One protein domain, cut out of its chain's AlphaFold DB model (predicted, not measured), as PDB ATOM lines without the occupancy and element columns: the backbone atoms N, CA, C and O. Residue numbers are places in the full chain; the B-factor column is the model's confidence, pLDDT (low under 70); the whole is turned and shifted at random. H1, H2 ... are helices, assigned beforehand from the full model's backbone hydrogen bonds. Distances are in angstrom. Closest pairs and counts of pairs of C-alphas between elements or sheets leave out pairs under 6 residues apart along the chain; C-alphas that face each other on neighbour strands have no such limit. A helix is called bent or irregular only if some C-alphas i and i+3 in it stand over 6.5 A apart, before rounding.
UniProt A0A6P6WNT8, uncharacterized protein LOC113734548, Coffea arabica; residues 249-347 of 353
ATOM      1  N   ASN A 249     221.232 154.791 234.506       87.38
ATOM      2  CA  ASN A 249     221.110 155.328 235.863       87.38
ATOM      3  C   ASN A 249     222.183 156.392 236.138       87.38
ATOM      4  O   ASN A 249     221.871 157.416 236.743       87.38
ATOM      5  N   VAL A 250     223.415 156.186 235.658       89.31
ATOM      6  CA  VAL A 250     224.510 157.166 235.782       89.31
ATOM      7  C   VAL A 250     224.171 158.437 235.002       89.31
ATOM      8  O   VAL A 250     224.115 159.510 235.592       89.31
ATOM      9  N   ILE A 251     223.822 158.316 233.716       90.25
ATOM     10  CA  ILE A 251     223.417 159.441 232.853       90.25
ATOM     11  C   ILE A 251     222.235 160.212 233.465       90.25
ATOM     12  O   ILE A 251     222.268 161.441 233.535       90.25
ATOM     13  N   SER A 252     221.212 159.507 233.964       88.00
ATOM     14  CA  SER A 252     220.048 160.130 234.619       88.00
ATOM     15  C   SER A 252     220.399 160.847 235.927       88.00
ATOM     16  O   SER A 252     219.705 161.789 236.308       88.00
ATOM     17  N   THR A 253     221.453 160.407 236.618       89.25
ATOM     18  CA  THR A 253     221.950 161.044 237.846       89.25
ATOM     19  C   THR A 253     222.728 162.309 237.489       89.25
ATOM     20  O   THR A 253     222.325 163.389 237.907       89.25
ATOM     21  N   CYS A 254     223.708 162.223 236.581       91.00
ATOM     22  CA  CYS A 254     224.486 163.380 236.125       91.00
ATOM     23  C   CYS A 254     223.602 164.513 235.566       91.00
ATOM     24  O   CYS A 254     223.827 165.678 235.886       91.00
ATOM     25  N   ARG A 255     222.555 164.193 234.785       91.88
ATOM     26  CA  ARG A 255     221.581 165.197 234.300       91.88
ATOM     27  C   ARG A 255     220.816 165.878 235.438       91.88
ATOM     28  O   ARG A 255     220.567 167.078 235.373       91.88
ATOM     29  N   ARG A 256     220.434 165.132 236.480       88.31
ATOM     30  CA  ARG A 256     219.741 165.683 237.655       88.31
ATOM     31  C   ARG A 256     220.660 166.593 238.462       88.31
ATOM     32  O   ARG A 256     220.236 167.679 238.848       88.31
ATOM     33  N   ASP A 257     221.898 166.168 238.684       91.00
ATOM     34  CA  ASP A 257     222.885 166.926 239.452       91.00
ATOM     35  C   ASP A 257     223.256 168.232 238.728       91.00
ATOM     36  O   ASP A 257     223.365 169.279 239.366       91.00
ATOM     37  N   TYR A 258     223.325 168.209 237.391       92.19
ATOM     38  CA  TYR A 258     223.508 169.402 236.561       92.19
ATOM     39  C   TYR A 258     222.333 170.392 236.672       92.19
ATOM     40  O   TYR A 258     222.548 171.566 236.973       92.19
ATOM     41  N   ILE A 259     221.081 169.930 236.541       92.12
ATOM     42  CA  ILE A 259     219.882 170.771 236.755       92.12
ATOM     43  C   ILE A 259     219.868 171.352 238.181       92.12
ATOM     44  O   ILE A 259     219.575 172.532 238.381       92.12
ATOM     45  N   GLN A 260     220.228 170.548 239.187       90.31
ATOM     46  CA  GLN A 260     220.298 170.985 240.581       90.31
ATOM     47  C   GLN A 260     221.397 172.039 240.807       90.31
ATOM     48  O   GLN A 260     221.181 172.978 241.577       90.31
ATOM     49  N   MET A 261     222.543 171.922 240.128       94.38
ATOM     50  CA  MET A 261     223.614 172.922 240.121       94.38
ATOM     51  C   MET A 261     223.150 174.233 239.476       94.38
ATOM     52  O   MET A 261     223.277 175.287 240.098       94.38
ATOM     53  N   LEU A 262     222.548 174.180 238.281       93.62
ATOM     54  CA  LEU A 262     221.993 175.360 237.608       93.62
ATOM     55  C   LEU A 262     220.961 176.085 238.487       93.62
ATOM     56  O   LEU A 262     220.999 177.310 238.607       93.62
ATOM     57  N   TRP A 263     220.089 175.342 239.177       93.25
ATOM     58  CA  TRP A 263     219.092 175.926 240.081       93.25
ATOM     59  C   TRP A 263     219.722 176.553 241.331       93.25
ATOM     60  O   TRP A 263     219.257 177.585 241.818       93.25
ATOM     61  N   ASN A 264     220.803 175.973 241.853       91.88
ATOM     62  CA  ASN A 264     221.563 176.579 242.946       91.88
ATOM     63  C   ASN A 264     222.208 177.899 242.500       91.88
ATOM     64  O   ASN A 264     222.059 178.906 243.191       91.88
ATOM     65  N   ASN A 265     222.838 177.916 241.323       93.31
ATOM     66  CA  ASN A 265     223.469 179.108 240.756       93.31
ATOM     67  C   ASN A 265     222.440 180.222 240.497       93.31
ATOM     68  O   ASN A 265     222.670 181.370 240.874       93.31
ATOM     69  N   LEU A 266     221.273 179.886 239.936       94.00
ATOM     70  CA  LEU A 266     220.187 180.846 239.721       94.00
ATOM     71  C   LEU A 266     219.667 181.434 241.043       94.00
ATOM     72  O   LEU A 266     219.505 182.649 241.143       94.00
ATOM     73  N   ARG A 267     219.480 180.619 242.091       92.38
ATOM     74  CA  ARG A 267     219.090 181.126 243.422       92.38
ATOM     75  C   ARG A 267     220.122 182.081 244.025       92.38
ATOM     76  O   ARG A 267     219.724 183.074 244.628       92.38
ATOM     77  N   VAL A 268     221.419 181.812 243.846       92.56
ATOM     78  CA  VAL A 268     222.502 182.712 244.286       92.56
ATOM     79  C   VAL A 268     222.479 184.028 243.502       92.56
ATOM     80  O   VAL A 268     222.569 185.095 244.102       92.56
ATOM     81  N   MET A 269     222.279 183.987 242.182       93.44
ATOM     82  CA  MET A 269     222.165 185.214 241.386       93.44
ATOM     83  C   MET A 269     220.928 186.041 241.755       93.44
ATOM     84  O   MET A 269     221.032 187.264 241.837       93.44
ATOM     85  N   ILE A 270     219.785 185.409 242.046       91.50
ATOM     86  CA  ILE A 270     218.581 186.104 242.528       91.50
ATOM     87  C   ILE A 270     218.841 186.790 243.877       91.50
ATOM     88  O   ILE A 270     218.497 187.959 244.028       91.50
ATOM     89  N   SER A 271     219.473 186.114 244.845       88.94
ATOM     90  CA  SER A 271     219.711 186.698 246.176       88.94
ATOM     91  C   SER A 271     220.778 187.801 246.195       88.94
ATOM     92  O   SER A 271     220.731 188.673 247.062       88.94
ATOM     93  N   GLN A 272     221.713 187.791 245.240       90.94
ATOM     94  CA  GLN A 272     222.768 188.804 245.094       90.94
ATOM     95  C   GLN A 272     222.380 189.988 244.189       90.94
ATOM     96  O   GLN A 272     223.074 191.007 244.177       90.94
ATOM     97  N   THR A 273     221.291 189.886 243.423       91.25
ATOM     98  CA  THR A 273     220.876 190.931 242.478       91.25
ATOM     99  C   THR A 273     220.057 192.018 243.173       91.25
ATOM    100  O   THR A 273     219.023 191.751 243.779       91.25
ATOM    101  N   VAL A 274     220.496 193.275 243.053       89.94
ATOM    102  CA  VAL A 274     219.698 194.445 243.464       89.94
ATOM    103  C   VAL A 274     218.484 194.621 242.550       89.94
ATOM    104  O   VAL A 274     218.562 194.332 241.355       89.94
ATOM    105  N   LEU A 275     217.367 195.109 243.096       85.88
ATOM    106  CA  LEU A 275     216.069 195.128 242.414       85.88
ATOM    107  C   LEU A 275     216.114 195.840 241.048       85.88
ATOM    108  O   LEU A 275     215.526 195.370 240.078       85.88
ATOM    109  N   GLU A 276     216.883 196.923 240.951       85.75
ATOM    110  CA  GLU A 276     217.100 197.725 239.741       85.75
ATOM    111  C   GLU A 276     217.739 196.935 238.583       85.75
ATOM    112  O   GLU A 276     217.653 197.351 237.431       85.75
ATOM    113  N   ARG A 277     218.377 195.791 238.868       90.00
ATOM    114  CA  ARG A 277     219.008 194.904 237.876       90.00
ATOM    115  C   ARG A 277     218.180 193.654 237.556       90.00
ATOM    116  O   ARG A 277     218.598 192.870 236.706       90.00
ATOM    117  N   MET A 278     217.004 193.471 238.168       89.94
ATOM    118  CA  MET A 278     216.159 192.287 237.939       89.94
ATOM    119  C   MET A 278     215.765 192.045 236.470       89.94
ATOM    120  O   MET A 278     215.826 190.887 236.070       89.94
ATOM    121  N   PRO A 279     215.466 193.056 235.623       88.81
ATOM    122  CA  PRO A 279     215.172 192.808 234.204       88.81
ATOM    123  C   PRO A 279     216.349 192.192 233.429       88.81
ATOM    124  O   PRO A 279     216.153 191.375 232.537       88.81
ATOM    125  N   ALA A 280     217.590 192.533 233.795       91.44
ATOM    126  CA  ALA A 280     218.788 191.930 233.205       91.44
ATOM    127  C   ALA A 280     219.085 190.528 233.771       91.44
ATOM    128  O   ALA A 280     219.775 189.736 233.127       91.44
ATOM    129  N   LEU A 281     218.571 190.211 234.965       94.56
ATOM    130  CA  LEU A 281     218.594 188.855 235.509       94.56
ATOM    131  C   LEU A 281     217.507 187.973 234.884       94.56
ATOM    132  O   LEU A 281     217.776 186.800 234.663       94.56
ATOM    133  N   GLU A 282     216.323 188.508 234.569       94.44
ATOM    134  CA  GLU A 282     215.219 187.754 233.953       94.44
ATOM    135  C   GLU A 282     215.651 187.072 232.648       94.44
ATOM    136  O   GLU A 282     215.379 185.890 232.457       94.44
ATOM    137  N   ILE A 283     216.410 187.775 231.801       94.06
ATOM    138  CA  ILE A 283     216.983 187.224 230.561       94.06
ATOM    139  C   ILE A 283     217.856 185.996 230.874       94.06
ATOM    140  O   ILE A 283     217.561 184.897 230.411       94.06
ATOM    141  N   LYS A 284     218.852 186.147 231.758       94.12
ATOM    142  CA  LYS A 284     219.758 185.058 232.177       94.12
ATOM    143  C   LYS A 284     219.046 183.911 232.890       94.12
ATOM    144  O   LYS A 284     219.468 182.760 232.831       94.12
ATOM    145  N   ALA A 285     217.977 184.225 233.611       94.69
ATOM    146  CA  ALA A 285     217.158 183.244 234.294       94.69
ATOM    147  C   ALA A 285     216.354 182.405 233.290       94.69
ATOM    148  O   ALA A 285     216.237 181.199 233.484       94.69
ATOM    149  N   ASN A 286     215.865 183.012 232.204       94.06
ATOM    150  CA  ASN A 286     215.215 182.298 231.106       94.06
ATOM    151  C   ASN A 286     216.215 181.434 230.318       94.06
ATOM    152  O   ASN A 286     215.937 180.252 230.142       94.06
ATOM    153  N   GLU A 287     217.403 181.953 229.974       94.62
ATOM    154  CA  GLU A 287     218.506 181.175 229.365       94.62
ATOM    155  C   GLU A 287     218.801 179.889 230.168       94.62
ATOM    156  O   GLU A 287     218.865 178.786 229.626       94.62
ATOM    157  N   ILE A 288     218.910 180.014 231.495       94.12
ATOM    158  CA  ILE A 288     219.162 178.885 232.404       94.12
ATOM    159  C   ILE A 288     217.975 177.913 232.479       94.12
ATOM    160  O   ILE A 288     218.182 176.708 232.628       94.12
ATOM    161  N   MET A 289     216.735 178.401 232.385       93.12
ATOM    162  CA  MET A 289     215.548 177.542 232.363       93.12
ATOM    163  C   MET A 289     215.413 176.772 231.044       93.12
ATOM    164  O   MET A 289     215.030 175.604 231.075       93.12
ATOM    165  N   GLU A 290     215.759 177.379 229.908       92.88
ATOM    166  CA  GLU A 290     215.802 176.708 228.601       92.88
ATOM    167  C   GLU A 290     216.887 175.620 228.577       92.88
ATOM    168  O   GLU A 290     216.607 174.475 228.206       92.88
ATOM    169  N   GLU A 291     218.082 175.922 229.097       92.75
ATOM    170  CA  GLU A 291     219.163 174.945 229.282       92.75
ATOM    171  C   GLU A 291     218.713 173.768 230.165       92.75
ATOM    172  O   GLU A 291     218.858 172.612 229.769       92.75
ATOM    173  N   MET A 292     218.075 174.020 231.320       91.38
ATOM    174  CA  MET A 292     217.495 172.952 232.155       91.38
ATOM    175  C   MET A 292     216.461 172.098 231.405       91.38
ATOM    176  O   MET A 292     216.381 170.888 231.641       91.38
ATOM    177  N   GLN A 293     215.649 172.714 230.538       91.19
ATOM    178  CA  GLN A 293     214.578 172.035 229.809       91.19
ATOM    179  C   GLN A 293     215.136 171.067 228.755       91.19
ATOM    180  O   GLN A 293     214.583 169.978 228.578       91.19
ATOM    181  N   SER A 294     216.264 171.413 228.122       90.06
ATOM    182  CA  SER A 294     216.918 170.611 227.074       90.06
ATOM    183  C   SER A 294     217.184 169.152 227.495       90.06
ATOM    184  O   SER A 294     216.959 168.213 226.723       90.06
ATOM    185  N   PHE A 295     217.563 168.921 228.757       85.19
ATOM    186  CA  PHE A 295     217.911 167.595 229.278       85.19
ATOM    187  C   PHE A 295     216.725 166.632 229.406       85.19
ATOM    188  O   PHE A 295     216.953 165.425 229.572       85.19
ATOM    189  N   ASN A 296     215.487 167.149 229.363       79.12
ATOM    190  CA  ASN A 296     214.226 166.402 229.468       79.12
ATOM    191  C   ASN A 296     214.148 165.444 230.685       79.12
ATOM    192  O   ASN A 296     213.414 164.457 230.680       79.12
ATOM    193  N   ALA A 297     214.929 165.708 231.741       76.31
ATOM    194  CA  ALA A 297     215.116 164.786 232.867       76.31
ATOM    195  C   ALA A 297     214.107 164.985 234.015       76.31
ATOM    196  O   ALA A 297     213.888 164.063 234.803       76.31
ATOM    197  N   THR A 298     213.503 166.174 234.111       78.12
ATOM    198  CA  THR A 298     212.493 166.551 235.115       78.12
ATOM    199  C   THR A 298     211.516 167.549 234.487       78.12
ATOM    200  O   THR A 298     211.945 168.382 233.694       78.12
ATOM    201  N   ASP A 299     210.230 167.514 234.852       85.19
ATOM    202  CA  ASP A 299     209.310 168.619 234.546       85.19
ATOM    203  C   ASP A 299     209.667 169.847 235.398       85.19
ATOM    204  O   ASP A 299     209.633 169.791 236.630       85.19
ATOM    205  N   ILE A 300     209.999 170.953 234.732       88.25
ATOM    206  CA  ILE A 300     210.341 172.239 235.352       88.25
ATOM    207  C   ILE A 300     209.301 173.335 235.068       88.25
ATOM    208  O   ILE A 300     209.494 174.477 235.482       88.25
ATOM    209  N   SER A 301     208.172 173.011 234.426       88.38
ATOM    210  CA  SER A 301     207.134 173.986 234.037       88.38
ATOM    211  C   SER A 301     206.582 174.750 235.247       88.38
ATOM    212  O   SER A 301     206.350 175.959 235.201       88.38
ATOM    213  N   ASN A 302     206.446 174.056 236.384       88.06
ATOM    214  CA  ASN A 302     206.060 174.650 237.665       88.06
ATOM    215  C   ASN A 302     207.094 175.672 238.182       88.06
ATOM    216  O   ASN A 302     206.717 176.713 238.718       88.06
ATOM    217  N   LEU A 303     208.392 175.400 238.002       88.31
ATOM    218  CA  LEU A 303     209.473 176.314 238.380       88.31
ATOM    219  C   LEU A 303     209.496 177.543 237.460       88.31
ATOM    220  O   LEU A 303     209.580 178.665 237.951       88.31
ATOM    221  N   GLN A 304     209.325 177.339 236.150       90.50
ATOM    222  CA  GLN A 304     209.231 178.407 235.151       90.50
ATOM    223  C   GLN A 304     208.067 179.367 235.452       90.50
ATOM    224  O   GLN A 304     208.240 180.584 235.435       90.50
ATOM    225  N   GLY A 305     206.894 178.829 235.809       89.50
ATOM    226  CA  GLY A 305     205.727 179.625 236.203       89.50
ATOM    227  C   GLY A 305     205.953 180.460 237.470       89.50
ATOM    228  O   GLY A 305     205.601 181.641 237.497       89.50
ATOM    229  N   LEU A 306     206.585 179.884 238.500       90.06
ATOM    230  CA  LEU A 306     206.950 180.605 239.729       90.06
ATOM    231  C   LEU A 306     207.980 181.713 239.465       90.06
ATOM    232  O   LEU A 306     207.850 182.816 239.997       90.06
ATOM    233  N   LEU A 307     208.982 181.430 238.632       92.69
ATOM    234  CA  LEU A 307     210.058 182.355 238.283       92.69
ATOM    235  C   LEU A 307     209.541 183.546 237.457       92.69
ATOM    236  O   LEU A 307     209.856 184.694 237.763       92.69
ATOM    237  N   LYS A 308     208.657 183.292 236.484       92.75
ATOM    238  CA  LYS A 308     207.977 184.337 235.705       92.75
ATOM    239  C   LYS A 308     207.073 185.217 236.577       92.75
ATOM    240  O   LYS A 308     207.049 186.435 236.412       92.75
ATOM    241  N   ALA A 309     206.365 184.625 237.543       90.44
ATOM    242  CA  ALA A 309     205.575 185.383 238.515       90.44
ATOM    243  C   ALA A 309     206.455 186.251 239.438       90.44
ATOM    244  O   ALA A 309     206.067 187.367 239.781       90.44
ATOM    245  N   PHE A 310     207.650 185.777 239.809       90.50
ATOM    246  CA  PHE A 310     208.624 186.566 240.565       90.50
ATOM    247  C   PHE A 310     209.091 187.807 239.791       90.50
ATOM    248  O   PHE A 310     208.980 188.912 240.324       90.50
ATOM    249  N   PHE A 311     209.554 187.660 238.546       92.56
ATOM    250  CA  PHE A 311     210.040 188.806 237.770       92.56
ATOM    251  C   PHE A 311     208.929 189.818 237.454       92.56
ATOM    252  O   PHE A 311     209.144 191.019 237.619       92.56
ATOM    253  N   ALA A 312     207.709 189.360 237.152       90.88
ATOM    254  CA  ALA A 312     206.547 190.241 237.006       90.88
ATOM    255  C   ALA A 312     206.256 191.059 238.286       90.88
ATOM    256  O   ALA A 312     206.027 192.268 238.216       90.88
ATOM    257  N   ASN A 313     206.328 190.429 239.466       88.56
ATOM    258  CA  ASN A 313     206.163 191.119 240.751       88.56
ATOM    259  C   ASN A 313     207.312 192.104 241.041       88.56
ATOM    260  O   ASN A 313     207.065 193.198 241.553       88.56
ATOM    261  N   ALA A 314     208.555 191.754 240.692       87.62
ATOM    262  CA  ALA A 314     209.712 192.636 240.837       87.62
ATOM    263  C   ALA A 314     209.594 193.877 239.930       87.62
ATOM    264  O   ALA A 314     209.776 195.000 240.401       87.62
ATOM    265  N   ALA A 315     209.204 193.697 238.664       89.69
ATOM    266  CA  ALA A 315     208.950 194.791 237.728       89.69
ATOM    267  C   ALA A 315     207.812 195.710 238.208       89.69
ATOM    268  O   ALA A 315     207.957 196.934 238.193       89.69
ATOM    269  N   HIS A 316     206.714 195.139 238.719       88.19
ATOM    270  CA  HIS A 316     205.620 195.913 239.314       88.19
ATOM    271  C   HIS A 316     206.079 196.727 240.538       88.19
ATOM    272  O   HIS A 316     205.749 197.906 240.652       88.19
ATOM    273  N   TYR A 317     206.899 196.147 241.426       85.75
ATOM    274  CA  TYR A 317     207.489 196.880 242.554       85.75
ATOM    275  C   TYR A 317     208.341 198.058 242.066       85.75
ATOM    276  O   TYR A 317     208.207 199.161 242.596       85.75
ATOM    277  N   VAL A 318     209.203 197.858 241.059       85.38
ATOM    278  CA  VAL A 318     210.034 198.935 240.485       85.38
ATOM    279  C   VAL A 318     209.160 200.054 239.918       85.38
ATOM    280  O   VAL A 318     209.407 201.220 240.219       85.38
ATOM    281  N   ALA A 319     208.095 199.727 239.180       86.19
ATOM    282  CA  ALA A 319     207.157 200.719 238.654       86.19
ATOM    283  C   ALA A 319     206.466 201.531 239.769       86.19
ATOM    284  O   ALA A 319     206.401 202.759 239.688       86.19
ATOM    285  N   VAL A 320     206.013 200.873 240.845       83.69
ATOM    286  CA  VAL A 320     205.408 201.542 242.014       83.69
ATOM    287  C   VAL A 320     206.428 202.415 242.755       83.69
ATOM    288  O   VAL A 320     206.114 203.559 243.086       83.69
ATOM    289  N   LYS A 321     207.659 201.929 242.965       82.38
ATOM    290  CA  LYS A 321     208.763 202.686 243.584       82.38
ATOM    291  C   LYS A 321     209.067 203.963 242.795       82.38
ATOM    292  O   LYS A 321     209.132 205.039 243.386       82.38
ATOM    293  N   SER A 322     209.198 203.859 241.472       81.62
ATOM    294  CA  SER A 322     209.436 205.007 240.591       81.62
ATOM    295  C   SER A 322     208.246 205.968 240.562       81.62
ATOM    296  O   SER A 322     208.443 207.175 240.642       81.62
ATOM    297  N   SER A 323     207.005 205.467 240.529       79.75
ATOM    298  CA  SER A 323     205.807 206.318 240.588       79.75
ATOM    299  C   SER A 323     205.720 207.105 241.902       79.75
ATOM    300  O   SER A 323     205.457 208.305 241.875       79.75
ATOM    301  N   LEU A 324     206.007 206.466 243.042       78.19
ATOM    302  CA  LEU A 324     206.037 207.127 244.347       78.19
ATOM    303  C   LEU A 324     207.167 208.166 244.436       78.19
ATOM    304  O   LEU A 324     206.929 209.278 244.899       78.19
ATOM    305  N   SER A 325     208.364 207.838 243.938       76.56
ATOM    306  CA  SER A 325     209.486 208.783 243.870       76.56
ATOM    307  C   SER A 325     209.155 209.998 243.000       76.56
ATOM    308  O   SER A 325     209.431 211.126 243.396       76.56
ATOM    309  N   ASN A 326     208.517 209.787 241.846       73.88
ATOM    310  CA  ASN A 326     208.113 210.866 240.946       73.88
ATOM    311  C   ASN A 326     207.006 211.736 241.558       73.88
ATOM    312  O   ASN A 326     207.021 212.944 241.356       73.88
ATOM    313  N   LYS A 327     206.082 211.158 242.339       72.44
ATOM    314  CA  LYS A 327     205.081 211.937 243.086       72.44
ATOM    315  C   LYS A 327     205.722 212.812 244.157       72.44
ATOM    316  O   LYS A 327     205.482 214.005 244.139       72.44
ATOM    317  N   ILE A 328     206.608 212.268 244.992       66.69
ATOM    318  CA  ILE A 328     207.339 213.038 246.022       66.69
ATOM    319  C   ILE A 328     208.281 214.093 245.393       66.69
ATOM    320  O   ILE A 328     208.637 215.082 246.029       66.69
ATOM    321  N   SER A 329     208.669 213.901 244.129       62.72
ATOM    322  CA  SER A 329     209.440 214.866 243.336       62.72
ATOM    323  C   SER A 329     208.592 215.950 242.652       62.72
ATOM    324  O   SER A 329     209.164 216.950 242.224       62.72
ATOM    325  N   ALA A 330     207.283 215.739 242.479       60.62
ATOM    326  CA  ALA A 330     206.363 216.661 241.801       60.62
ATOM    327  C   ALA A 330     205.456 217.407 242.792       60.62
ATOM    328  O   ALA A 330     205.253 218.607 242.665       60.62
ATOM    329  N   GLU A 331     204.957 216.708 243.810       62.62
ATOM    330  CA  GLU A 331     204.449 217.275 245.059       62.62
ATOM    331  C   GLU A 331     205.669 217.548 245.947       62.62
ATOM    332  O   GLU A 331     205.977 216.762 246.847       62.62
ATOM    333  N   SER A 332     206.434 218.605 245.640       69.25
ATOM    334  CA  SER A 332     207.679 218.854 246.367       69.25
ATOM    335  C   SER A 332     207.383 219.019 247.861       69.25
ATOM    336  O   SER A 332     206.471 219.748 248.266       69.25
ATOM    337  N   TYR A 333     208.129 218.296 248.705       69.69
ATOM    338  CA  TYR A 333     207.889 218.294 250.153       69.69
ATOM    339  C   TYR A 333     207.932 219.717 250.731       69.69
ATOM    340  O   TYR A 333     207.147 220.048 251.617       69.69
ATOM    341  N   ASP A 334     208.783 220.575 250.166       72.75
ATOM    342  CA  ASP A 334     208.925 221.975 250.555       72.75
ATOM    343  C   ASP A 334     207.735 222.850 250.116       72.75
ATOM    344  O   ASP A 334     207.347 223.734 250.879       72.75
ATOM    345  N   GLU A 335     207.084 222.604 248.969       80.38
ATOM    346  CA  GLU A 335     205.806 223.259 248.627       80.38
ATOM    347  C   GLU A 335     204.668 222.785 249.531       80.38
ATOM    348  O   GLU A 335     203.881 223.607 250.010       80.38
ATOM    349  N   LEU A 336     204.584 221.480 249.809       75.75
ATOM    350  CA  LEU A 336     203.549 220.922 250.682       75.75
ATOM    351  C   LEU A 336     203.681 221.485 252.108       75.75
ATOM    352  O   LEU A 336     202.696 221.916 252.714       75.75
ATOM    353  N   LEU A 337     204.916 221.551 252.616       78.44
ATOM    354  CA  LEU A 337     205.256 222.130 253.912       78.44
ATOM    355  C   LEU A 337     205.029 223.650 253.931       78.44
ATOM    356  O   LEU A 337     204.440 224.160 254.883       78.44
ATOM    357  N   SER A 338     205.421 224.376 252.879       83.69
ATOM    358  CA  SER A 338     205.184 225.823 252.762       83.69
ATOM    359  C   SER A 338     203.693 226.154 252.724       83.69
ATOM    360  O   SER A 338     203.254 227.086 253.398       83.69
ATOM    361  N   THR A 339     202.899 225.354 252.010       86.44
ATOM    362  CA  THR A 339     201.437 225.481 251.950       86.44
ATOM    363  C   THR A 339     200.814 225.220 253.321       86.44
ATOM    364  O   THR A 339     200.000 226.017 253.785       86.44
ATOM    365  N   ALA A 340     201.240 224.167 254.027       84.06
ATOM    366  CA  ALA A 340     200.769 223.872 255.381       84.06
ATOM    367  C   ALA A 340     201.134 224.979 256.395       84.06
ATOM    368  O   ALA A 340     200.295 225.380 257.204       84.06
ATOM    369  N   ILE A 341     202.356 225.520 256.324       88.88
ATOM    370  CA  ILE A 341     202.813 226.648 257.155       88.88
ATOM    371  C   ILE A 341     202.008 227.918 256.848       88.88
ATOM    372  O   ILE A 341     201.629 228.642 257.772       88.88
ATOM    373  N   GLN A 342     201.714 228.190 255.575       92.06
ATOM    374  CA  GLN A 342     200.920 229.349 255.178       92.06
ATOM    375  C   GLN A 342     199.457 229.211 255.633       92.06
ATOM    376  O   GLN A 342     198.937 230.130 256.257       92.06
ATOM    377  N   HIS A 343     198.836 228.039 255.467       88.38
ATOM    378  CA  HIS A 343     197.494 227.762 255.996       88.38
ATOM    379  C   HIS A 343     197.417 227.923 257.527       88.38
ATOM    380  O   HIS A 343     196.444 228.482 258.033       88.38
ATOM    381  N   LEU A 344     198.442 227.488 258.273       87.00
ATOM    382  CA  LEU A 344     198.536 227.716 259.723       87.00
ATOM    383  C   LEU A 344     198.630 229.210 260.074       87.00
ATOM    384  O   LEU A 344     197.964 229.667 261.004       87.00
ATOM    385  N   ARG A 345     199.421 229.981 259.319       91.38
ATOM    386  CA  ARG A 345     199.561 231.436 259.483       91.38
ATOM    387  C   ARG A 345     198.251 232.175 259.194       91.38
ATOM    388  O   ARG A 345     197.880 233.072 259.950       91.38
ATOM    389  N   ASP A 346     197.539 231.784 258.141       91.12
ATOM    390  CA  ASP A 346     196.266 232.394 257.748       91.12
ATOM    391  C   ASP A 346     195.141 232.047 258.736       91.12
ATOM    392  O   ASP A 346     194.317 232.903 259.062       91.12
ATOM    393  N   ALA A 347     195.148 230.831 259.294       84.12
ATOM    394  CA  ALA A 347     194.256 230.444 260.387       84.12
ATOM    395  C   ALA A 347     194.522 231.271 261.660       84.12
ATOM    396  O   ALA A 347     193.599 231.895 262.181       84.12
TER     397      ALA A 347
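Overview. This is residues 249 to 347 of the 353 residues of the protein "uncharacterized protein LOC113734548" of Coffea arabica (UniProt A0A6P6WNT8). Two helical hairpins in a row along the chain fold H1, H2 and H3 back and forth side by side, with H2 touching both of the others; the far part of H3, residues 319 to 327, sticks out beyond them and H4 follows at its tip, and this arm adds to the length. The printed part has 99 residues with four named helices, H1 to H4 in that order, and no named strand, and its class is all helix. The whole is extended, with a radius of gyration of the C-alphas of 23.1 A and spans of 84 by 21 by 17 A.

Arrangement. H1, residues 249 to 272, and H2, residues 275 to 294, form a helical hairpin over a tight link. With its residues 259 to 270 alone H1 touches H2, at a shallow tilt of 6 degrees, opposite ways; their closest C-alphas, of Ile 259 and Met 292, are 5.6 A apart. H2 is irregular, with C-alphas 276 and 279 7.7 A apart, and has a kink of 39 degrees near residue 282. H3, residues 301 to 330, forms the second helical hairpin with H2, at a shallow tilt of 12 degrees, opposite ways. H3 touches H2 with residues 304 to 318 alone; their closest C-alphas, of Glu 282 and Phe 311, are 6.5 A apart. H1 and H3 are apart. H4, residues 333 to 347, and H3 meet only through their link, and H4 is apart from H1 and H2. Every O i to N i+4 pair is within hydrogen-bond range in H1, H3 and H4; in H2 12 of 16 are.

Along the chain. H1 begins at C-alpha 249, (221.110, 155.328, 235.863), and measures 34.8 A; H2 measures 28.9 A. H3, the longest, begins at C-alpha 301, (207.134, 173.986, 234.037), and measures 43.4 A. H4 measures 20.9 A and ends at C-alpha 347, (194.256, 230.444, 260.387).

Size, cuts and confidence. The two C-alphas farthest apart, of Asn 249 and Asp 346, are 83.9 A apart. The printed part has no cut and no long link. The mean pLDDT of the printed part is 86.9, and residues 328 to 333 are under 70.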